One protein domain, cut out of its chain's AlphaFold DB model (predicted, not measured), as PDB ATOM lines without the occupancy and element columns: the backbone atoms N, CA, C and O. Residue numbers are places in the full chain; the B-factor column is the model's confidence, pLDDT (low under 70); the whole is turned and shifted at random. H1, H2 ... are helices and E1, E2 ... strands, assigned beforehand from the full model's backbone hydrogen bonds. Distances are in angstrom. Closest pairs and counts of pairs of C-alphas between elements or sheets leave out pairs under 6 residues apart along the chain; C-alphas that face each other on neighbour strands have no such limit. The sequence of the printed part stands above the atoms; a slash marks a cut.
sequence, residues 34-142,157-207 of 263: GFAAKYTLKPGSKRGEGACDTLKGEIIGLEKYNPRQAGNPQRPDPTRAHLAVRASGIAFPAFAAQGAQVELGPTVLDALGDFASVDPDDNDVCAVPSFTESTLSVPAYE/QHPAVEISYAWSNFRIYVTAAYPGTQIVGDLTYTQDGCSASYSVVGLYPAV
ATOM      1  N   GLY A  34     -52.669  42.015  58.640       97.69
ATOM      2  CA  GLY A  34     -53.156  43.238  58.010       97.69
ATOM      3  C   GLY A  34     -52.936  44.470  58.883       97.69
ATOM      4  O   GLY A  34     -53.242  44.452  60.073       97.69
ATOM      5  N   PHE A  35     -52.461  45.546  58.268       98.62
ATOM      6  CA  PHE A  35     -52.380  46.890  58.826       98.62
ATOM      7  C   PHE A  35     -53.418  47.767  58.141       98.62
ATOM      8  O   PHE A  35     -53.519  47.758  56.914       98.62
ATOM      9  N   ALA A  36     -54.154  48.553  58.920       98.50
ATOM     10  CA  ALA A  36     -54.926  49.663  58.391       98.50
ATOM     11  C   ALA A  36     -53.951  50.777  58.009       98.50
ATOM     12  O   ALA A  36     -53.386  51.439  58.883       98.50
ATOM     13  N   ALA A  37     -53.715  50.949  56.710       98.00
ATOM     14  CA  ALA A  37     -52.813  51.956  56.185       98.00
ATOM     15  C   ALA A  37     -53.605  53.163  55.687       98.00
ATOM     16  O   ALA A  37     -54.466  53.033  54.821       98.00
ATOM     17  N   LYS A  38     -53.297  54.348  56.211       97.81
ATOM     18  CA  LYS A  38     -53.823  55.626  55.729       97.81
ATOM     19  C   LYS A  38     -52.799  56.298  54.831       97.81
ATOM     20  O   LYS A  38     -51.625  56.404  55.195       97.81
ATOM     21  N   TYR A  39     -53.252  56.781  53.680       97.94
ATOM     22  CA  TYR A  39     -52.410  57.432  52.685       97.94
ATOM     23  C   TYR A  39     -52.692  58.928  52.651       97.94
ATOM     24  O   TYR A  39     -53.830  59.375  52.540       97.94
ATOM     25  N   THR A  40     -51.628  59.718  52.730       97.69
ATOM     26  CA  THR A  40     -51.684  61.174  52.587       97.69
ATOM     27  C   THR A  40     -50.936  61.568  51.326       97.69
ATOM     28  O   THR A  40     -49.716  61.405  51.254       97.69
ATOM     29  N   LEU A  41     -51.660  62.081  50.331       98.50
ATOM     30  CA  LEU A  41     -51.084  62.525  49.063       98.50
ATOM     31  C   LEU A  41     -50.002  63.584  49.308       98.50
ATOM     32  O   LEU A  41     -50.240  64.593  49.972       98.50
ATOM     33  N   LYS A  42     -48.817  63.384  48.726       98.50
ATOM     34  CA  LYS A  42     -47.761  64.399  48.711       98.50
ATOM     35  C   LYS A  42     -48.151  65.490  47.704       98.50
ATOM     36  O   LYS A  42     -48.333  65.165  46.524       98.50
ATOM     37  N   PRO A  43     -48.292  66.764  48.120       97.94
ATOM     38  CA  PRO A  43     -48.760  67.830  47.237       97.94
ATOM     39  C   PRO A  43     -47.921  67.951  45.961       97.94
ATOM     40  O   PRO A  43     -46.693  67.937  46.013       97.94
ATOM     41  N   GLY A  44     -48.588  68.068  44.810       97.44
ATOM     42  CA  GLY A  44     -47.926  68.220  43.509       97.44
ATOM     43  C   GLY A  44     -47.204  66.971  42.988       97.44
ATOM     44  O   GLY A  44     -46.472  67.072  42.008       97.44
ATOM     45  N   SER A  45     -47.388  65.803  43.616       98.19
ATOM     46  CA  SER A  45     -46.724  64.563  43.186       98.19
ATOM     47  C   SER A  45     -47.361  63.894  41.966       98.19
ATOM     48  O   SER A  45     -46.690  63.098  41.311       98.19
ATOM     49  N   LYS A  46     -48.623  64.218  41.642       98.19
ATOM     50  CA  LYS A  46     -49.341  63.624  40.512       98.19
ATOM     51  C   LYS A  46     -48.639  63.914  39.186       98.19
ATOM     52  O   LYS A  46     -48.315  65.062  38.879       98.19
ATOM     53  N   ARG A  47     -48.483  62.881  38.364       98.12
ATOM     54  CA  ARG A  47     -48.030  62.958  36.973       98.12
ATOM     55  C   ARG A  47     -48.929  62.090  36.098       98.12
ATOM     56  O   ARG A  47     -49.316  61.005  36.517       98.12
ATOM     57  N   GLY A  48     -49.192  62.546  34.877       96.50
ATOM     58  CA  GLY A  48     -50.079  61.853  33.940       96.50
ATOM     59  C   GLY A  48     -51.565  62.132  34.185       96.50
ATOM     60  O   GLY A  48     -51.946  62.834  35.126       96.50
ATOM     61  N   GLU A  49     -52.397  61.605  33.292       95.06
ATOM     62  CA  GLU A  49     -53.858  61.652  33.393       95.06
ATOM     63  C   GLU A  49     -54.368  60.405  34.122       95.06
ATOM     64  O   GLU A  49     -53.808  59.330  33.949       95.06
ATOM     65  N   GLY A  50     -55.416  60.536  34.941       94.06
ATOM     66  CA  GLY A  50     -55.992  59.427  35.712       94.06
ATOM     67  C   GLY A  50     -56.304  59.798  37.163       94.06
ATOM     68  O   GLY A  50     -56.242  60.972  37.537       94.06
ATOM     69  N   ALA A  51     -56.642  58.796  37.979       94.50
ATOM     70  CA  ALA A  51     -57.061  58.945  39.381       94.50
ATOM     71  C   ALA A  51     -56.043  58.376  40.392       94.50
ATOM     72  O   ALA A  51     -56.383  58.057  41.525       94.50
ATOM     73  N   CYS A  52     -54.770  58.262  40.010       96.81
ATOM     74  CA  CYS A  52     -53.724  57.736  40.891       96.81
ATOM     75  C   CYS A  52     -53.478  58.570  42.160       96.81
ATOM     76  O   CYS A  52     -52.776  58.101  43.049       96.81
ATOM     77  N   ASP A  53     -54.027  59.787  42.258       97.50
ATOM     78  CA  ASP A  53     -53.939  60.727  43.383       97.50
ATOM     79  C   ASP A  53     -55.142  60.666  44.349       97.50
ATOM     80  O   ASP A  53     -55.252  61.500  45.250       97.50
ATOM     81  N   THR A  54     -56.050  59.699  44.177       96.81
ATOM     82  CA  THR A  54     -57.269  59.587  44.993       96.81
ATOM     83  C   THR A  54     -57.213  58.510  46.072       96.81
ATOM     84  O   THR A  54     -58.205  58.338  46.782       96.81
ATOM     85  N   LEU A  55     -56.103  57.778  46.222       97.12
ATOM     86  CA  LEU A  55     -56.008  56.734  47.242       97.12
ATOM     87  C   LEU A  55     -56.055  57.349  48.646       97.12
ATOM     88  O   LEU A  55     -55.323  58.290  48.957       97.12
ATOM     89  N   LYS A  56     -56.915  56.797  49.501       97.06
ATOM     90  CA  LYS A  56     -57.105  57.249  50.892       97.06
ATOM     91  C   LYS A  56     -56.419  56.347  51.905       97.06
ATOM     92  O   LYS A  56     -56.065  56.778  53.000       97.06
ATOM     93  N   GLY A  57     -56.197  55.103  51.515       97.19
ATOM     94  CA  GLY A  57     -55.699  54.054  52.376       97.19
ATOM     95  C   GLY A  57     -56.332  52.726  52.007       97.19
ATOM     96  O   GLY A  57     -57.205  52.662  51.142       97.19
ATOM     97  N   GLU A  58     -55.864  51.674  52.655       98.06
ATOM     98  CA  GLU A  58     -56.289  50.301  52.419       98.06
ATOM     99  C   GLU A  58     -55.727  49.380  53.511       98.06
ATOM    100  O   GLU A  58     -55.012  49.821  54.416       98.06
ATOM    101  N   ILE A  59     -56.012  48.084  53.403       98.62
ATOM    102  CA  ILE A  59     -55.312  47.074  54.192       98.62
ATOM    103  C   ILE A  59     -54.025  46.684  53.463       98.62
ATOM    104  O   ILE A  59     -54.060  46.278  52.300       98.62
ATOM    105  N   ILE A  60     -52.894  46.745  54.166       98.56
ATOM    106  CA  ILE A  60     -51.626  46.177  53.693       98.56
ATOM    107  C   ILE A  60     -51.199  45.022  54.595       98.56
ATOM    108  O   ILE A  60     -51.246  45.125  55.818       98.56
ATOM    109  N   GLY A  61     -50.802  43.904  54.002       98.12
ATOM    110  CA  GLY A  61     -50.208  42.782  54.719       98.12
ATOM    111  C   GLY A  61     -48.711  42.997  54.893       98.12
ATOM    112  O   GLY A  61     -48.033  43.289  53.906       98.12
ATOM    113  N   LEU A  62     -48.206  42.827  56.114       97.88
ATOM    114  CA  LEU A  62     -46.772  42.806  56.399       97.88
ATOM    115  C   LEU A  62     -46.358  41.431  56.912       97.88
ATOM    116  O   LEU A  62     -47.018  40.875  57.790       97.88
ATOM    117  N   GLU A  63     -45.241  40.922  56.393       96.25
ATOM    118  CA  GLU A  63     -44.659  39.660  56.848       96.25
ATOM    119  C   GLU A  63     -43.143  39.758  56.972       96.25
ATOM    120  O   GLU A  63     -42.441  40.076  56.008       96.25
ATOM    121  N   LYS A  64     -42.618  39.447  58.159       95.00
ATOM    122  CA  LYS A  64     -41.176  39.389  58.400       95.00
ATOM    123  C   LYS A  64     -40.674  37.964  58.214       95.00
ATOM    124  O   LYS A  64     -41.141  37.044  58.874       95.00
ATOM    125  N   TYR A  65     -39.635  37.790  57.405       92.00
ATOM    126  CA  TYR A  65     -38.995  36.491  57.212       92.00
ATOM    127  C   TYR A  65     -37.473  36.609  57.180       92.00
ATOM    128  O   TYR A  65     -36.903  37.662  56.909       92.00
ATOM    129  N   ASN A  66     -36.787  35.509  57.474       91.69
ATOM    130  CA  ASN A  66     -35.343  35.406  57.298       91.69
ATOM    131  C   ASN A  66     -35.062  34.826  55.900       91.69
ATOM    132  O   ASN A  66     -35.643  33.788  55.559       91.69
ATOM    133  N   PRO A  67     -34.187  35.437  55.078       89.50
ATOM    134  CA  PRO A  67     -33.818  34.857  53.789       89.50
ATOM    135  C   PRO A  67     -33.162  33.498  53.948       89.50
ATOM    136  O   PRO A  67     -32.677  33.141  55.015       89.50
ATOM    137  N   ARG A  68     -33.048  32.764  52.841       91.00
ATOM    138  CA  ARG A  68     -32.207  31.566  52.794       91.00
ATOM    139  C   ARG A  68     -30.728  31.946  52.939       91.00
ATOM    140  O   ARG A  68     -30.274  32.939  52.372       91.00
ATOM    141  N   GLN A  69     -29.979  31.122  53.661       90.25
ATOM    142  CA  GLN A  69     -28.539  31.263  53.823       90.25
ATOM    143  C   GLN A  69     -27.820  31.029  52.488       90.25
ATOM    144  O   GLN A  69     -28.125  30.086  51.749       90.25
ATOM    145  N   ALA A  70     -26.818  31.859  52.191       87.44
ATOM    146  CA  ALA A  70     -25.962  31.658  51.027       87.44
ATOM    147  C   ALA A  70     -25.303  30.266  51.071       87.44
ATOM    148  O   ALA A  70     -24.732  29.866  52.085       87.44
ATOM    149  N   GLY A  71     -25.407  29.509  49.977       89.31
ATOM    150  CA  GLY A  71     -24.857  28.152  49.881       89.31
ATOM    151  C   GLY A  71     -25.664  27.060  50.596       89.31
ATOM    152  O   GLY A  71     -25.324  25.887  50.459       89.31
ATOM    153  N   ASN A  72     -26.747  27.396  51.307       90.56
ATOM    154  CA  ASN A  72     -27.667  26.407  51.865       90.56
ATOM    155  C   ASN A  72     -29.124  26.873  51.732       90.56
ATOM    156  O   ASN A  72     -29.670  27.479  52.659       90.56
ATOM    157  N   PRO A  73     -29.796  26.555  50.609       85.50
ATOM    158  CA  PRO A  73     -31.153  27.021  50.378       85.50
ATOM    159  C   PRO A  73     -32.137  26.491  51.424       85.50
ATOM    160  O   PRO A  73     -33.151  27.128  51.643       85.50
ATOM    161  N   GLN A  74     -31.879  25.381  52.115       90.94
ATOM    162  CA  GLN A  74     -32.840  24.813  53.072       90.94
ATOM    163  C   GLN A  74     -32.800  25.464  54.461       90.94
ATOM    164  O   GLN A  74     -33.615  25.118  55.314       90.94
ATOM    165  N   ARG A  75     -31.876  26.399  54.709       92.88
ATOM    166  CA  ARG A  75     -31.691  27.006  56.029       92.88
ATOM    167  C   ARG A  75     -31.955  28.513  55.988       92.88
ATOM    168  O   ARG A  75     -31.327  29.191  55.179       92.88
ATOM    169  N   PRO A  76     -32.827  29.054  56.855       91.81
ATOM    170  CA  PRO A  76     -32.944  30.495  57.037       91.81
ATOM    171  C   PRO A  76     -31.661  31.090  57.631       91.81
ATOM    172  O   PRO A  76     -31.002  30.457  58.459       91.81
ATOM    173  N   ASP A  77     -31.322  32.307  57.225       89.88
ATOM    174  CA  ASP A  77     -30.227  33.106  57.756       89.88
ATOM    175  C   ASP A  77     -30.747  34.006  58.889       89.88
ATOM    176  O   ASP A  77     -31.372  35.035  58.622       89.88
ATOM    177  N   PRO A  78     -30.503  33.655  60.165       87.12
ATOM    178  CA  PRO A  78     -31.012  34.425  61.295       87.12
ATOM    179  C   PRO A  78     -30.319  35.786  61.450       87.12
ATOM    180  O   PRO A  78     -30.749  36.587  62.276       87.12
ATOM    181  N   THR A  79     -29.246  36.051  60.693       87.94
ATOM    182  CA  THR A  79     -28.498  37.319  60.734       87.94
ATOM    183  C   THR A  79     -29.044  38.370  59.772       87.94
ATOM    184  O   THR A  79     -28.583  39.508  59.775       87.94
ATOM    185  N   ARG A  80     -30.045  38.010  58.964       88.88
ATOM    186  CA  ARG A  80     -30.723  38.903  58.024       88.88
ATOM    187  C   ARG A  80     -32.220  38.857  58.260       88.88
ATOM    188  O   ARG A  80     -32.766  37.783  58.482       88.88
ATOM    189  N   ALA A  81     -32.895  39.991  58.154       92.31
ATOM    190  CA  ALA A  81     -34.348  40.056  58.200       92.31
ATOM    191  C   ALA A  81     -34.865  40.776  56.952       92.31
ATOM    192  O   ALA A  81     -34.326  41.810  56.557       92.31
ATOM    193  N   HIS A  82     -35.921  40.228  56.365       94.69
ATOM    194  CA  HIS A  82     -36.677  40.826  55.277       94.69
ATOM    195  C   HIS A  82     -38.085  41.165  55.728       94.69
ATOM    196  O   HIS A  82     -38.620  40.539  56.647       94.69
ATOM    197  N   LEU A  83     -38.681  42.119  55.028       97.44
ATOM    198  CA  LEU A  83     -40.086  42.453  55.124       97.44
ATOM    199  C   LEU A  83     -40.726  42.307  53.744       97.44
ATOM    200  O   LEU A  83     -40.247  42.896  52.774       97.44
ATOM    201  N   ALA A  84     -41.805  41.537  53.668       97.69
ATOM    202  CA  ALA A  84     -42.721  41.550  52.540       97.69
ATOM    203  C   ALA A  84     -43.887  42.496  52.839       97.69
ATOM    204  O   ALA A  84     -44.408  42.506  53.957       97.69
ATOM    205  N   VAL A  85     -44.304  43.254  51.828       98.44
ATOM    206  CA  VAL A  85     -45.485  44.122  51.856       98.44
ATOM    207  C   VAL A  85     -46.407  43.715  50.720       98.44
ATOM    208  O   VAL A  85     -45.981  43.652  49.565       98.44
ATOM    209  N   ARG A  86     -47.684  43.492  51.027       98.12
ATOM    210  CA  ARG A  86     -48.725  43.262  50.021       98.12
ATOM    211  C   ARG A  86     -49.881  44.226  50.213       98.12
ATOM    212  O   ARG A  86     -50.571  44.163  51.226       98.12
ATOM    213  N   ALA A  87     -50.120  45.073  49.220       98.38
ATOM    214  CA  ALA A  87     -51.285  45.948  49.182       98.38
ATOM    215  C   ALA A  87     -52.530  45.189  48.698       98.38
ATOM    216  O   ALA A  87     -52.470  44.395  47.753       98.38
ATOM    217  N   SER A  88     -53.675  45.438  49.319       97.94
ATOM    218  CA  SER A  88     -54.955  44.890  48.872       97.94
ATOM    219  C   SER A  88     -55.369  45.401  47.485       97.94
ATOM    220  O   SER A  88     -55.909  44.636  46.688       97.94
ATOM    221  N   GLY A  89     -55.028  46.646  47.147       97.00
ATOM    222  CA  GLY A  89     -55.348  47.299  45.880       97.00
ATOM    223  C   GLY A  89     -54.629  46.702  44.670       97.00
ATOM    224  O   GLY A  89     -55.063  46.929  43.547       97.00
ATOM    225  N   ILE A  90     -53.571  45.909  44.879       96.69
ATOM    226  CA  ILE A  90     -52.964  45.083  43.823       96.69
ATOM    227  C   ILE A  90     -53.372  43.608  43.942       96.69
ATOM    228  O   ILE A  90     -53.558  42.930  42.935       96.69
ATOM    229  N   ALA A  91     -53.569  43.097  45.159       96.88
ATOM    230  CA  ALA A  91     -53.913  41.694  45.373       96.88
ATOM    231  C   ALA A  91     -55.347  41.343  44.938       96.88
ATOM    232  O   ALA A  91     -55.555  40.287  44.342       96.88
ATOM    233  N   PHE A  92     -56.337  42.201  45.213       95.75
ATOM    234  CA  PHE A  92     -57.736  41.920  44.872       95.75
ATOM    235  C   PHE A  92     -58.003  41.895  43.363       95.75
ATOM    236  O   PHE A  92     -58.642  40.940  42.923       95.75
ATOM    237  N   PRO A  93     -57.498  42.840  42.542       95.31
ATOM    238  CA  PRO A  93     -57.639  42.738  41.090       95.31
ATOM    239  C   PRO A  93     -56.979  41.476  40.520       95.31
ATOM    240  O   PRO A  93     -57.577  40.800  39.686       95.31
ATOM    241  N   ALA A  94     -55.793  41.101  41.018       96.19
ATOM    242  CA  ALA A  94     -55.125  39.864  40.615       96.19
ATOM    243  C   ALA A  94     -55.969  38.622  40.955       96.19
ATOM    244  O   ALA A  94     -56.147  37.741  40.116       96.19
ATOM    245  N   PHE A  95     -56.526  38.573  42.170       94.94
ATOM    246  CA  PHE A  95     -57.402  37.488  42.611       94.94
ATOM    247  C   PHE A  95     -58.690  37.407  41.781       94.94
ATOM    248  O   PHE A  95     -59.082  36.316  41.373       94.94
ATOM    249  N   ALA A  96     -59.331  38.544  41.497       93.38
ATOM    250  CA  ALA A  96     -60.544  38.603  40.685       93.38
ATOM    251  C   ALA A  96     -60.293  38.096  39.256       93.38
ATOM    252  O   ALA A  96     -61.014  37.221  38.779       93.38
ATOM    253  N   ALA A  97     -59.223  38.567  38.611       94.88
ATOM    254  CA  ALA A  97     -58.828  38.122  37.277       94.88
ATOM    255  C   ALA A  97     -58.528  36.611  37.239       94.88
ATOM    256  O   ALA A  97     -59.019  35.899  36.364       94.88
ATOM    257  N   GLN A  98     -57.804  36.085  38.230       93.62
ATOM    258  CA  GLN A  98     -57.563  34.641  38.353       93.62
ATOM    259  C   GLN A  98     -58.855  33.843  38.577       93.62
ATOM    260  O   GLN A  98     -59.015  32.765  38.004       93.62
ATOM    261  N   GLY A  99     -59.784  34.364  39.384       92.44
ATOM    262  CA  GLY A  99     -61.112  33.776  39.588       92.44
ATOM    263  C   GLY A  99     -61.925  33.700  38.294       92.44
ATOM    264  O   GLY A  99     -62.605  32.703  38.056       92.44
ATOM    265  N   ALA A 100     -61.769  34.697  37.422       92.69
ATOM    266  CA  ALA A 100     -62.310  34.724  36.065       92.69
ATOM    267  C   ALA A 100     -61.476  33.914  35.046       92.69
ATOM    268  O   ALA A 100     -61.758  33.956  33.851       92.69
ATOM    269  N   GLN A 101     -60.468  33.157  35.499       94.00
ATOM    270  CA  GLN A 101     -59.571  32.345  34.663       94.00
ATOM    271  C   GLN A 101     -58.778  33.158  33.623       94.00
ATOM    272  O   GLN A 101     -58.374  32.629  32.587       94.00
ATOM    273  N   VAL A 102     -58.528  34.435  33.909       95.75
ATOM    274  CA  VAL A 102     -57.714  35.321  33.074       95.75
ATOM    275  C   VAL A 102     -56.237  35.047  33.343       95.75
ATOM    276  O   VAL A 102     -55.785  35.042  34.491       95.75
ATOM    277  N   GLU A 103     -55.469  34.834  32.276       94.62
ATOM    278  CA  GLU A 103     -54.013  34.764  32.370       94.62
ATOM    279  C   GLU A 103     -53.453  36.169  32.625       94.62
ATOM    280  O   GLU A 103     -53.672  37.099  31.847       94.62
ATOM    281  N   LEU A 104     -52.751  36.325  33.747       94.56
ATOM    282  CA  LEU A 104     -52.109  37.583  34.110       94.56
ATOM    283  C   LEU A 104     -50.849  37.808  33.268       94.56
ATOM    284  O   LEU A 104     -50.134  36.861  32.932       94.56
ATOM    285  N   GLY A 105     -50.524  39.072  33.008       91.56
ATOM    286  CA  GLY A 105     -49.199  39.454  32.530       91.56
ATOM    287  C   GLY A 105     -48.120  39.292  33.617       91.56
ATOM    288  O   GLY A 105     -48.369  38.726  34.690       91.56
ATOM    289  N   PRO A 106     -46.895  39.802  33.383       87.38
ATOM    290  CA  PRO A 106     -45.836  39.814  34.391       87.38
ATOM    291  C   PRO A 106     -46.325  40.415  35.716       87.38
ATOM    292  O   PRO A 106     -46.745  41.568  35.769       87.38
ATOM    293  N   THR A 107     -46.283  39.619  36.786       94.25
ATOM    294  CA  THR A 107     -46.906  39.972  38.066       94.25
ATOM    295  C   THR A 107     -45.959  39.697  39.230       94.25
ATOM    296  O   THR A 107     -45.434  38.592  39.375       94.25
ATOM    297  N   VAL A 108     -45.787  40.697  40.091       97.12
ATOM    298  CA  VAL A 108     -45.087  40.625  41.377       97.12
ATOM    299  C   VAL A 108     -45.991  41.300  42.402       97.12
ATOM    300  O   VAL A 108     -46.110  42.516  42.414       97.12
ATOM    301  N   LEU A 109     -46.680  40.534  43.248       97.06
ATOM    302  CA  LEU A 109     -47.652  41.117  44.189       97.06
ATOM    303  C   LEU A 109     -47.001  41.615  45.483       97.06
ATOM    304  O   LEU A 109     -47.494  42.557  46.103       97.06
ATOM    305  N   ASP A 110     -45.893  40.996  45.881       97.50
ATOM    306  CA  ASP A 110     -45.185  41.298  47.121       97.50
ATOM    307  C   ASP A 110     -43.973  42.191  46.859       97.50
ATOM    308  O   ASP A 110     -43.071  41.832  46.101       97.50
ATOM    309  N   ALA A 111     -43.928  43.325  47.547       98.12
ATOM    310  CA  ALA A 111     -42.755  44.178  47.607       98.12
ATOM    311  C   ALA A 111     -41.834  43.656  48.714       98.12
ATOM    312  O   ALA A 111     -42.267  43.485  49.853       98.12
ATOM    313  N   LEU A 112     -40.571  43.383  48.391       97.69
ATOM    314  CA  LEU A 112     -39.605  42.782  49.311       97.69
ATOM    315  C   LEU A 112     -38.517  43.792  49.666       97.69
ATOM    316  O   LEU A 112     -37.899  44.369  48.772       97.69
ATOM    317  N   GLY A 113     -38.273  43.989  50.958       97.50
ATOM    318  CA  GLY A 113     -37.256  44.904  51.473       97.50
ATOM    319  C   GLY A 113     -36.396  44.270  52.562       97.50
ATOM    320  O   GLY A 113     -36.800  43.310  53.224       97.50
ATOM    321  N   ASP A 114     -35.203  44.822  52.759       96.88
ATOM    322  CA  ASP A 114     -34.251  44.387  53.784       96.88
ATOM    323  C   ASP A 114     -34.322  45.346  54.970       96.88
ATOM    324  O   ASP A 114     -34.227  46.566  54.801       96.88
ATOM    325  N   PHE A 115     -34.437  44.802  56.182       97.06
ATOM    326  CA  PHE A 115     -34.199  45.609  57.374       97.06
ATOM    327  C   PHE A 115     -32.748  46.100  57.375       97.06
ATOM    328  O   PHE A 115     -31.823  45.336  57.094       97.06
ATOM    329  N   ALA A 116     -32.545  47.369  57.728       96.44
ATOM    330  CA  ALA A 116     -31.217  47.973  57.820       96.44
ATOM    331  C   ALA A 116     -30.345  47.313  58.908       96.44
ATOM    332  O   ALA A 116     -29.120  47.289  58.797       96.44
ATOM    333  N   SER A 117     -30.980  46.757  59.942       92.50
ATOM    334  CA  SER A 117     -30.355  46.048  61.058       92.50
ATOM    335  C   SER A 117     -31.277  44.954  61.603       92.50
ATOM    336  O   SER A 117     -32.484  44.945  61.367       92.50
ATOM    337  N   VAL A 118     -30.702  44.003  62.344       89.50
ATOM    338  CA  VAL A 118     -31.474  42.955  63.036       89.50
ATOM    339  C   VAL A 118     -32.107  43.475  64.325       89.50
ATOM    340  O   VAL A 118     -33.141  42.955  64.729       89.50
ATOM    341  N   ASP A 119     -31.515  44.487  64.954       92.19
ATOM    342  CA  ASP A 119     -32.006  45.106  66.184       92.19
ATOM    343  C   ASP A 119     -32.471  46.550  65.895       92.19
ATOM    344  O   ASP A 119     -31.901  47.181  64.998       92.19
ATOM    345  N   PRO A 120     -33.480  47.074  66.617       95.00
ATOM    346  CA  PRO A 120     -33.909  48.465  66.494       95.00
ATOM    347  C   PRO A 120     -32.784  49.448  66.832       95.00
ATOM    348  O   PRO A 120     -31.852  49.111  67.571       95.00
ATOM    349  N   ASP A 121     -32.896  50.674  66.328       94.94
ATOM    350  CA  ASP A 121     -32.008  51.772  66.707       94.94
ATOM    351  C   ASP A 121     -32.249  52.255  68.156       94.94
ATOM    352  O   ASP A 121     -32.959  51.625  68.944       94.94
ATOM    353  N   ASP A 122     -31.615  53.363  68.543       94.12
ATOM    354  CA  ASP A 122     -31.742  53.923  69.894       94.12
ATOM    355  C   ASP A 122     -33.097  54.576  70.192       94.12
ATOM    356  O   ASP A 122     -33.371  54.877  71.351       94.12
ATOM    357  N   ASN A 123     -33.953  54.748  69.182       94.00
ATOM    358  CA  ASN A 123     -35.337  55.200  69.328       94.00
ATOM    359  C   ASN A 123     -36.334  54.036  69.200       94.00
ATOM    360  O   ASN A 123     -37.522  54.266  68.985       94.00
ATOM    361  N   ASP A 124     -35.852  52.792  69.294       95.44
ATOM    362  CA  ASP A 124     -36.641  51.576  69.098       95.44
ATOM    363  C   ASP A 124     -37.284  51.491  67.696       95.44
ATOM    364  O   ASP A 124     -38.355  50.902  67.510       95.44
ATOM    365  N   VAL A 125     -36.628  52.061  66.677       97.06
ATOM    366  CA  VAL A 125     -37.104  52.053  65.288       97.06
ATOM    367  C   VAL A 125     -36.303  51.080  64.430       97.06
ATOM    368  O   VAL A 125     -35.075  51.059  64.409       97.06
ATOM    369  N   CYS A 126     -37.032  50.289  63.651       97.62
ATOM    370  CA  CYS A 126     -36.504  49.420  62.613       97.62
ATOM    371  C   CYS A 126     -36.778  50.017  61.236       97.62
ATOM    372  O   CYS A 126     -37.933  50.242  60.871       97.62
ATOM    373  N   ALA A 127     -35.720  50.245  60.462       98.12
ATOM    374  CA  ALA A 127     -35.823  50.823  59.128       98.12
ATOM    375  C   ALA A 127     -35.785  49.749  58.032       98.12
ATOM    376  O   ALA A 127     -34.949  48.846  58.072       98.12
ATOM    377  N   VAL A 128     -36.636  49.897  57.016       98.44
ATOM    378  CA  VAL A 128     -36.562  49.185  55.730       98.44
ATOM    379  C   VAL A 128     -36.480  50.252  54.629       98.44
ATOM    380  O   VAL A 128     -37.502  50.830  54.247       98.44
ATOM    381  N   PRO A 129     -35.266  50.596  54.156       98.25
ATOM    382  CA  PRO A 129     -35.062  51.781  53.317       98.25
ATOM    383  C   PRO A 129     -35.758  51.710  51.954       98.25
ATOM    384  O   PRO A 129     -36.256  52.716  51.451       98.25
ATOM    385  N   SER A 130     -35.798  50.526  51.351       97.81
ATOM    386  CA  SER A 130     -36.294  50.322  49.991       97.81
ATOM    387  C   SER A 130     -36.893  48.936  49.825       97.81
ATOM    388  O   SER A 130     -36.436  47.987  50.467       97.81
ATOM    389  N   PHE A 131     -37.832  48.824  48.893       98.56
ATOM    390  CA  PHE A 131     -38.428  47.560  48.486       98.56
ATOM    391  C   PHE A 131     -38.277  47.345  46.981       98.56
ATOM    392  O   PHE A 131     -38.091  48.296  46.218       98.56
ATOM    393  N   THR A 132     -38.395  46.094  46.545       98.25
ATOM    394  CA  THR A 132     -38.736  45.798  45.152       98.25
ATOM    395  C   THR A 132     -40.121  46.353  44.828       98.25
ATOM    396  O   THR A 132     -40.980  46.457  45.702       98.25
ATOM    397  N   GLU A 133     -40.347  46.692  43.566       98.25
ATOM    398  CA  GLU A 133     -41.657  47.144  43.106       98.25
ATOM    399  C   GLU A 133     -42.635  45.963  43.016       98.25
ATOM    400  O   GLU A 133     -42.272  44.892  42.520       98.25
ATOM    401  N   SER A 134     -43.869  46.168  43.482       98.56
ATOM    402  CA  SER A 134     -44.988  45.284  43.145       98.56
ATOM    403  C   SER A 134     -45.607  45.750  41.832       98.56
ATOM    404  O   SER A 134     -45.886  46.938  41.683       98.56
ATOM    405  N   THR A 135     -45.876  44.832  40.909       98.25
ATOM    406  CA  THR A 135     -46.473  45.108  39.597       98.25
ATOM    407  C   THR A 135     -47.584  44.113  39.285       98.25
ATOM    408  O   THR A 135     -47.483  42.926  39.604       98.25
ATOM    409  N   LEU A 136     -48.633  44.583  38.624       98.12
ATOM    410  CA  LEU A 136     -49.724  43.763  38.120       98.12
ATOM    411  C   LEU A 136     -50.138  44.275  36.747       98.12
ATOM    412  O   LEU A 136     -50.459  45.451  36.605       98.12
ATOM    413  N   SER A 137     -50.197  43.349  35.797       97.69
ATOM    414  CA  SER A 137     -50.723  43.553  34.454       97.69
ATOM    415  C   SER A 137     -51.903  42.608  34.256       97.69
ATOM    416  O   SER A 137     -51.738  41.383  34.278       97.69
ATOM    417  N   VAL A 138     -53.102  43.165  34.102       97.38
ATOM    418  CA  VAL A 138     -54.316  42.409  33.771       97.38
ATOM    419  C   VAL A 138     -54.764  42.842  32.377       97.38
ATOM    420  O   VAL A 138     -55.051  44.027  32.181       97.38
ATOM    421  N   PRO A 139     -54.841  41.931  31.391       96.81
ATOM    422  CA  PRO A 139     -55.390  42.273  30.085       96.81
ATOM    423  C   PRO A 139     -56.891  42.565  30.191       96.81
ATOM    424  O   PRO A 139     -57.557  42.125  31.123       96.81
ATOM    425  N   ALA A 140     -57.444  43.276  29.207       96.62
ATOM    426  CA  ALA A 140     -58.891  43.434  29.117       96.62
ATOM    427  C   ALA A 140     -59.558  42.060  28.955       96.62
ATOM    428  O   ALA A 140     -59.067  41.218  28.196       96.62
ATOM    429  N   TYR A 141     -60.673  41.843  29.645       95.50
ATOM    430  CA  TYR A 141     -61.409  40.585  29.589       95.50
ATOM    431  C   TYR A 141     -62.913  40.797  29.755       95.50
ATOM    432  O   TYR A 141     -63.379  41.846  30.204       95.50
ATOM    433  N   GLU A 142     -63.673  39.772  29.378       94.75
ATOM    434  CA  GLU A 142     -65.118  39.728  29.555       94.75
ATOM    435  C   GLU A 142     -65.461  38.687  30.618       94.75
ATOM    436  O   GLU A 142     -65.003  37.546  30.547       94.75
ATOM    437  N   GLN A 157     -67.742  43.895  31.072       95.12
ATOM    438  CA  GLN A 157     -66.506  44.283  30.398       95.12
ATOM    439  C   GLN A 157     -65.524  44.829  31.427       95.12
ATOM    440  O   GLN A 157     -65.852  45.775  32.148       95.12
ATOM    441  N   HIS A 158     -64.318  44.275  31.458       94.88
ATOM    442  CA  HIS A 158     -63.243  44.711  32.340       94.88
ATOM    443  C   HIS A 158     -62.100  45.264  31.482       94.88
ATOM    444  O   HIS A 158     -61.539  44.525  30.667       94.88
ATOM    445  N   PRO A 159     -61.760  46.562  31.599       95.12
ATOM    446  CA  PRO A 159     -60.644  47.126  30.851       95.12
ATOM    447  C   PRO A 159     -59.316  46.532  31.332       95.12
ATOM    448  O   PRO A 159     -59.213  46.037  32.454       95.12
ATOM    449  N   ALA A 160     -58.293  46.616  30.479       95.94
ATOM    450  CA  ALA A 160     -56.933  46.304  30.897       95.94
ATOM    451  C   ALA A 160     -56.514  47.256  32.023       95.94
ATOM    452  O   ALA A 160     -56.875  48.436  31.984       95.94
ATOM    453  N   VAL A 161     -55.758  46.748  32.992       95.75
ATOM    454  CA  VAL A 161     -55.226  47.556  34.088       95.75
ATOM    455  C   VAL A 161     -53.764  47.214  34.349       95.75
ATOM    456  O   VAL A 161     -53.381  46.045  34.427       95.75
ATOM    457  N   GLU A 162     -52.958  48.255  34.505       97.31
ATOM    458  CA  GLU A 162     -51.553  48.188  34.893       97.31
ATOM    459  C   GLU A 162     -51.377  48.917  36.221       97.31
ATOM    460  O   GLU A 162     -51.625  50.120  36.309       97.31
ATOM    461  N   ILE A 163     -50.949  48.202  37.259       97.94
ATOM    462  CA  ILE A 163     -50.813  48.730  38.621       97.94
ATOM    463  C   ILE A 163     -49.389  48.507  39.114       97.94
ATOM    464  O   ILE A 163     -48.859  47.400  38.993       97.94
ATOM    465  N   SER A 164     -48.794  49.516  39.750       98.38
ATOM    466  CA  SER A 164     -47.554  49.336  40.499       98.38
ATOM    467  C   SER A 164     -47.516  50.068  41.841       98.38
ATOM    468  O   SER A 164     -48.110  51.134  42.023       98.38
ATOM    469  N   TYR A 165     -46.814  49.456  42.797       98.69
ATOM    470  CA  TYR A 165     -46.535  50.006  44.121       98.69
ATOM    471  C   TYR A 165     -45.028  49.984  44.360       98.69
ATOM    472  O   TYR A 165     -44.416  48.918  44.463       98.69
ATOM    473  N   ALA A 166     -44.439  51.166  44.514       98.69
ATOM    474  CA  ALA A 166     -43.043  51.339  44.892       98.69
ATOM    475  C   ALA A 166     -42.960  51.899  46.318       98.69
ATOM    476  O   ALA A 166     -43.142  53.099  46.552       98.69
ATOM    477  N   TRP A 167     -42.705  51.006  47.274       98.75
ATOM    478  CA  TRP A 167     -42.575  51.324  48.694       98.75
ATOM    479  C   TRP A 167     -41.150  51.755  49.053       98.75
ATOM    480  O   TRP A 167     -40.168  51.249  48.504       98.75
ATOM    481  N   SER A 168     -41.015  52.669  50.014       98.75
ATOM    482  CA  SER A 168     -39.712  53.094  50.545       98.75
ATOM    483  C   SER A 168     -39.825  53.687  51.947       98.75
ATOM    484  O   SER A 168     -40.923  53.975  52.424       98.75
ATOM    485  N   ASN A 169     -38.678  53.876  52.601       98.25
ATOM    486  CA  ASN A 169     -38.547  54.583  53.878       98.25
ATOM    487  C   ASN A 169     -39.465  54.045  54.985       98.25
ATOM    488  O   ASN A 169     -39.992  54.819  55.787       98.25
ATOM    489  N   PHE A 170     -39.665  52.726  55.040       98.25
ATOM    490  CA  PHE A 170     -40.448  52.130  56.116       98.25
ATOM    491  C   PHE A 170     -39.704  52.295  57.438       98.25
ATOM    492  O   PHE A 170     -38.531  51.938  57.547       98.25
ATOM    493  N   ARG A 171     -40.398  52.823  58.443       98.31
ATOM    494  CA  ARG A 171     -39.948  52.899  59.834       98.31
ATOM    495  C   ARG A 171     -40.994  52.211  60.697       98.31
ATOM    496  O   ARG A 171     -42.175  52.549  60.622       98.31
ATOM    497  N   ILE A 172     -40.556  51.236  61.479       97.88
ATOM    498  CA  ILE A 172     -41.410  50.369  62.287       97.88
ATOM    499  C   ILE A 172     -40.999  50.535  63.739       97.88
ATOM    500  O   ILE A 172     -39.833  50.324  64.065       97.88
ATOM    501  N   TYR A 173     -41.941  50.901  64.601       96.38
ATOM    502  CA  TYR A 173     -41.663  51.046  66.026       96.38
ATOM    503  C   TYR A 173     -41.753  49.689  66.725       96.38
ATOM    504  O   TYR A 173     -42.783  49.012  66.636       96.38
ATOM    505  N   VAL A 174     -40.666  49.273  67.381       96.12
ATOM    506  CA  VAL A 174     -40.489  47.920  67.920       96.12
ATOM    507  C   VAL A 174     -39.998  47.965  69.363       96.12
ATOM    508  O   VAL A 174     -38.812  48.109  69.636       96.12
ATOM    509  N   THR A 175     -40.910  47.708  70.294       94.25
ATOM    510  CA  THR A 175     -40.595  47.457  71.707       94.25
ATOM    511  C   THR A 175     -41.258  46.165  72.183       94.25
ATOM    512  O   THR A 175     -42.005  45.515  71.451       94.25
ATOM    513  N   ALA A 176     -41.023  45.784  73.442       91.94
ATOM    514  CA  ALA A 176     -41.749  44.674  74.059       91.94
ATOM    515  C   ALA A 176     -43.263  44.942  74.190       91.94
ATOM    516  O   ALA A 176     -44.049  44.003  74.107       91.94
ATOM    517  N   ALA A 177     -43.668  46.205  74.378       91.62
ATOM    518  CA  ALA A 177     -45.077  46.603  74.444       91.62
ATOM    519  C   ALA A 177     -45.699  46.776  73.046       91.62
ATOM    520  O   ALA A 177     -46.893  46.551  72.853       91.62
ATOM    521  N   TYR A 178     -44.874  47.137  72.059       92.88
ATOM    522  CA  TYR A 178     -45.297  47.438  70.695       92.88
ATOM    523  C   TYR A 178     -44.442  46.650  69.701       92.88
ATOM    524  O   TYR A 178     -43.503  47.204  69.133       92.88
ATOM    525  N   PRO A 179     -44.712  45.353  69.484       94.19
ATOM    526  CA  PRO A 179     -43.876  44.507  68.637       94.19
ATOM    527  C   PRO A 179     -44.146  44.760  67.143       94.19
ATOM    528  O   PRO A 179     -44.638  43.889  66.428       94.19
ATOM    529  N   GLY A 180     -43.849  45.970  66.663       96.00
ATOM    530  CA  GLY A 180     -44.005  46.350  65.262       96.00
ATOM    531  C   GLY A 180     -45.453  46.579  64.838       96.00
ATOM    532  O   GLY A 180     -45.823  46.205  63.730       96.00
ATOM    533  N   THR A 181     -46.285  47.151  65.713       96.69
ATOM    534  CA  THR A 181     -47.718  47.399  65.450       96.69
ATOM    535  C   THR A 181     -48.007  48.755  64.805       96.69
ATOM    536  O   THR A 181     -49.154  49.048  64.475       96.69
ATOM    537  N   GLN A 182     -46.981  49.587  64.629       96.75
ATOM    538  CA  GLN A 182     -47.090  50.933  64.078       96.75
ATOM    539  C   GLN A 182     -45.992  51.138  63.046       96.75
ATOM    540  O   GLN A 182     -44.821  50.849  63.321       96.75
ATOM    541  N   ILE A 183     -46.374  51.639  61.875       97.44
ATOM    542  CA  ILE A 183     -45.439  51.903  60.785       97.44
ATOM    543  C   ILE A 183     -45.683  53.265  60.155       97.44
ATOM    544  O   ILE A 183     -46.811  53.761  60.106       97.44
ATOM    545  N   VAL A 184     -44.619  53.829  59.601       98.31
ATOM    546  CA  VAL A 184     -44.701  54.885  58.594       98.31
ATOM    547  C   VAL A 184     -43.882  54.501  57.381       98.31
ATOM    548  O   VAL A 184     -42.950  53.707  57.493       98.31
ATOM    549  N   GLY A 185     -44.205  55.075  56.232       98.12
ATOM    550  CA  GLY A 185     -43.453  54.852  55.008       98.12
ATOM    551  C   GLY A 185     -43.868  55.789  53.892       98.12
ATOM    552  O   GLY A 185     -44.737  56.643  54.054       98.12
ATOM    553  N   ASP A 186     -43.251  55.589  52.739       98.75
ATOM    554  CA  ASP A 186     -43.560  56.294  51.508       98.75
ATOM    555  C   ASP A 186     -44.016  55.304  50.441       98.75
ATOM    556  O   ASP A 186     -43.451  54.218  50.295       98.75
ATOM    557  N   LEU A 187     -45.008  55.714  49.657       98.81
ATOM    558  CA  LEU A 187     -45.509  54.964  48.513       98.81
ATOM    559  C   LEU A 187     -45.455  55.845  47.272       98.81
ATOM    560  O   LEU A 187     -45.923  56.980  47.300       98.81
ATOM    561  N   THR A 188     -44.943  55.320  46.166       98.81
ATOM    562  CA  THR A 188     -45.313  55.804  44.834       98.81
ATOM    563  C   THR A 188     -46.237  54.782  44.200       98.81
ATOM    564  O   THR A 188     -45.863  53.624  44.033       98.81
ATOM    565  N   TYR A 189     -47.452  55.220  43.898       98.75
ATOM    566  CA  TYR A 189     -48.482  54.415  43.266       98.75
ATOM    567  C   TYR A 189     -48.599  54.812  41.801       98.75
ATOM    568  O   TYR A 189     -48.688  56.006  41.495       98.75
ATOM    569  N   THR A 190     -48.631  53.818  40.922       98.56
ATOM    570  CA  THR A 190     -48.872  54.011  39.495       98.56
ATOM    571  C   THR A 190     -50.064  53.175  39.068       98.56
ATOM    572  O   THR A 190     -50.148  51.995  39.404       98.56
ATOM    573  N   GLN A 191     -50.968  53.777  38.303       97.88
ATOM    574  CA  GLN A 191     -52.043  53.071  37.626       97.88
ATOM    575  C   GLN A 191     -52.235  53.647  36.224       97.88
ATOM    576  O   GLN A 191     -52.422  54.856  36.082       97.88
ATOM    577  N   ASP A 192     -52.187  52.792  35.202       96.44
ATOM    578  CA  ASP A 192     -52.526  53.123  33.808       96.44
ATOM    579  C   ASP A 192     -51.805  54.384  33.273       96.44
ATOM    580  O   ASP A 192     -52.369  55.211  32.561       96.44
ATOM    581  N   GLY A 193     -50.531  54.561  33.650       95.31
ATOM    582  CA  GLY A 193     -49.700  55.709  33.256       95.31
ATOM    583  C   GLY A 193     -49.848  56.969  34.126       95.31
ATOM    584  O   GLY A 193     -49.057  57.904  33.981       95.31
ATOM    585  N   CYS A 194     -50.793  56.992  35.066       98.38
ATOM    586  CA  CYS A 194     -50.879  57.986  36.137       98.38
ATOM    587  C   CYS A 194     -49.983  57.561  37.303       98.38
ATOM    588  O   CYS A 194     -50.083  56.423  37.747       98.38
ATOM    589  N   SER A 195     -49.167  58.460  37.858       98.56
ATOM    590  CA  SER A 195     -48.420  58.201  39.104       98.56
ATOM    591  C   SER A 195     -48.613  59.300  40.146       98.56
ATOM    592  O   SER A 195     -48.721  60.475  39.796       98.56
ATOM    593  N   ALA A 196     -48.643  58.933  41.426       98.75
ATOM    594  CA  ALA A 196     -48.669  59.864  42.554       98.75
ATOM    595  C   ALA A 196     -47.908  59.288  43.754       98.75
ATOM    596  O   ALA A 196     -47.776  58.072  43.900       98.75
ATOM    597  N   SER A 197     -47.413  60.162  44.630       98.75
ATOM    598  CA  SER A 197     -46.678  59.751  45.828       98.75
ATOM    599  C   SER A 197     -47.454  60.081  47.097       98.75
ATOM    600  O   SER A 197     -48.063  61.143  47.214       98.75
ATOM    601  N   TYR A 198     -47.365  59.198  48.083       98.75
ATOM    602  CA  TYR A 198     -48.081  59.258  49.347       98.75
ATOM    603  C   TYR A 198     -47.124  59.083  50.520       98.75
ATOM    604  O   TYR A 198     -46.124  58.372  50.423       98.75
ATOM    605  N   SER A 199     -47.449  59.739  51.630       98.31
ATOM    606  CA  SER A 199     -46.937  59.375  52.951       98.31
ATOM    607  C   SER A 199     -47.924  58.394  53.573       98.31
ATOM    608  O   SER A 199     -49.138  58.602  53.472       98.31
ATOM    609  N   VAL A 200     -47.426  57.336  54.195       98.06
ATOM    610  CA  VAL A 200     -48.230  56.224  54.700       98.06
ATOM    611  C   VAL A 200     -48.057  56.094  56.202       98.06
ATOM    612  O   VAL A 200     -46.941  56.176  56.710       98.06
ATOM    613  N   VAL A 201     -49.170  55.872  56.896       97.94
ATOM    614  CA  VAL A 201     -49.216  55.533  58.321       97.94
ATOM    615  C   VAL A 201     -50.013  54.250  58.469       97.94
ATOM    616  O   VAL A 201     -51.144  54.192  57.999       97.94
ATOM    617  N   GLY A 202     -49.440  53.233  59.107       97.38
ATOM    618  CA  GLY A 202     -50.081  51.936  59.301       97.38
ATOM    619  C   GLY A 202     -50.257  51.587  60.772       97.38
ATOM    620  O   GLY A 202     -49.340  51.783  61.572       97.38
ATOM    621  N   LEU A 203     -51.420  51.028  61.104       98.19
ATOM    622  CA  LEU A 203     -51.755  50.500  62.426       98.19
ATOM    623  C   LEU A 203     -52.160  49.029  62.328       98.19
ATOM    624  O   LEU A 203     -52.999  48.669  61.504       98.19
ATOM    625  N   TYR A 204     -51.591  48.195  63.192       98.06
ATOM    626  CA  TYR A 204     -52.007  46.809  63.376       98.06
ATOM    627  C   TYR A 204     -52.861  46.633  64.647       98.06
ATOM    628  O   TYR A 204     -52.531  47.223  65.682       98.06
ATOM    629  N   PRO A 205     -53.864  45.736  64.622       97.94
ATOM    630  CA  PRO A 205     -54.393  45.063  63.436       97.94
ATOM    631  C   PRO A 205     -55.248  46.010  62.585       97.94
ATOM    632  O   PRO A 205     -55.761  47.016  63.071       97.94
ATOM    633  N   ALA A 206     -55.428  45.670  61.311       98.12
ATOM    634  CA  ALA A 206     -56.475  46.261  60.493       98.12
ATOM    635  C   ALA A 206     -57.842  45.891  61.078       98.12
ATOM    636  O   ALA A 206     -58.186  44.711  61.158       98.12
ATOM    637  N   VAL A 207     -58.616  46.901  61.470       98.12
ATOM    638  CA  VAL A 207     -59.970  46.738  62.003       98.12
ATOM    639  C   VAL A 207     -60.914  47.577  61.160       98.12
ATOM    640  O   VAL A 207     -60.737  48.790  61.053       98.12
TER     641      VAL A 207
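AT A GLANCE: This is residues 34 to 142 and 157 to 207 of the 263 residues of the protein "Putative secreted protein" of Sorangium cellulosum (strain So ce56) (UniProt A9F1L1). One twisted sheet rolls up into a flattened, nearly closed barrel: from E8 it runs through E9, E10, E1, E2 and E4 to E5, which comes back near E6 and E7, the other neighbours of E8. The sheet curls round H1, while E3, between E2 and E4, lies on a loop well away from the barrel. The printed part has 160 residues, with ten named strands and one named helix, and along the chain H1 comes after E4 and before E5; the neighbour pairs of the branched sheet are antiparallel, E8 has the three neighbours E6, E7 and E9, and the class is mostly strand. The whole is compact, with a radius of gyration of the C-alphas of 16.9 A and spans of 51 by 41 by 28 A.

IN THESE COORDINATES: The longest strand, E8, holds residues 161 to 174 and measures 36.9 A; E9, residues 179 to 191, measures 33.2 A. E10, residues 194 to 203, measures 27.3 A and ends with C-alpha 203 at (-51.755, 50.500, 62.426). E1, residues 34 to 41, measures 21.4 A and begins with C-alpha 34 at (-53.156, 43.238, 58.010). E2 is residues 57 to 65, 24.7 A long, E3 is 72 to 76, and E4 is 82 to 87. H1, residues 88 to 99, measures 15.7 A. E5 is residues 111 to 114, E6 is 125 to 130, and E7 is 134 to 138.

HOW THE PARTS SIT: E6 and E7 lie on one side of E8, beside residues 168 to 174 and 161 to 165, and E9 lies on the other side. N 128 and O 170 are 2.8 A apart, and N 136 and O 163 are 2.9 A apart. E8, E9 and E10 form a meander, each strand the antiparallel neighbour of the one before; N 166 and O 188 are 2.9 A apart, N 191 and O 194 2.8 A. They bend by 58 degrees at residue 169, 58 at 186 and 56 at 199. E1 has E10 on one side, with N 38 and O 201 at 2.8 A, and E2 on the other, with N 35 and O 60 at 2.8 A. E4 has E2 on one side, with N 61 and O 86 at 2.8 A, and E5 on the other, with N 85 and O 111 at 2.8 A. The closest C-alphas of E5 and E6, Asp 114 and Val 128, are 5.7 A apart. H1 is on the sheet; its C-alpha of Ile 90 is 6.7 A from that of Leu 136 in E7. In H1, 7 of 8 O i to N i+4 pairs are within hydrogen-bond range. E3 pairs with no named strand.

THE WHOLE: The two farthest C-alphas, Asp 122 and Glu 142, are 54.2 A apart. Residues 143 to 156 are not printed, and C-alphas 142 and 157 are 4.8 A apart across the cut. The links E1 to E2 and H1 to E5 are long. No printed residue is under 70 in pLDDT.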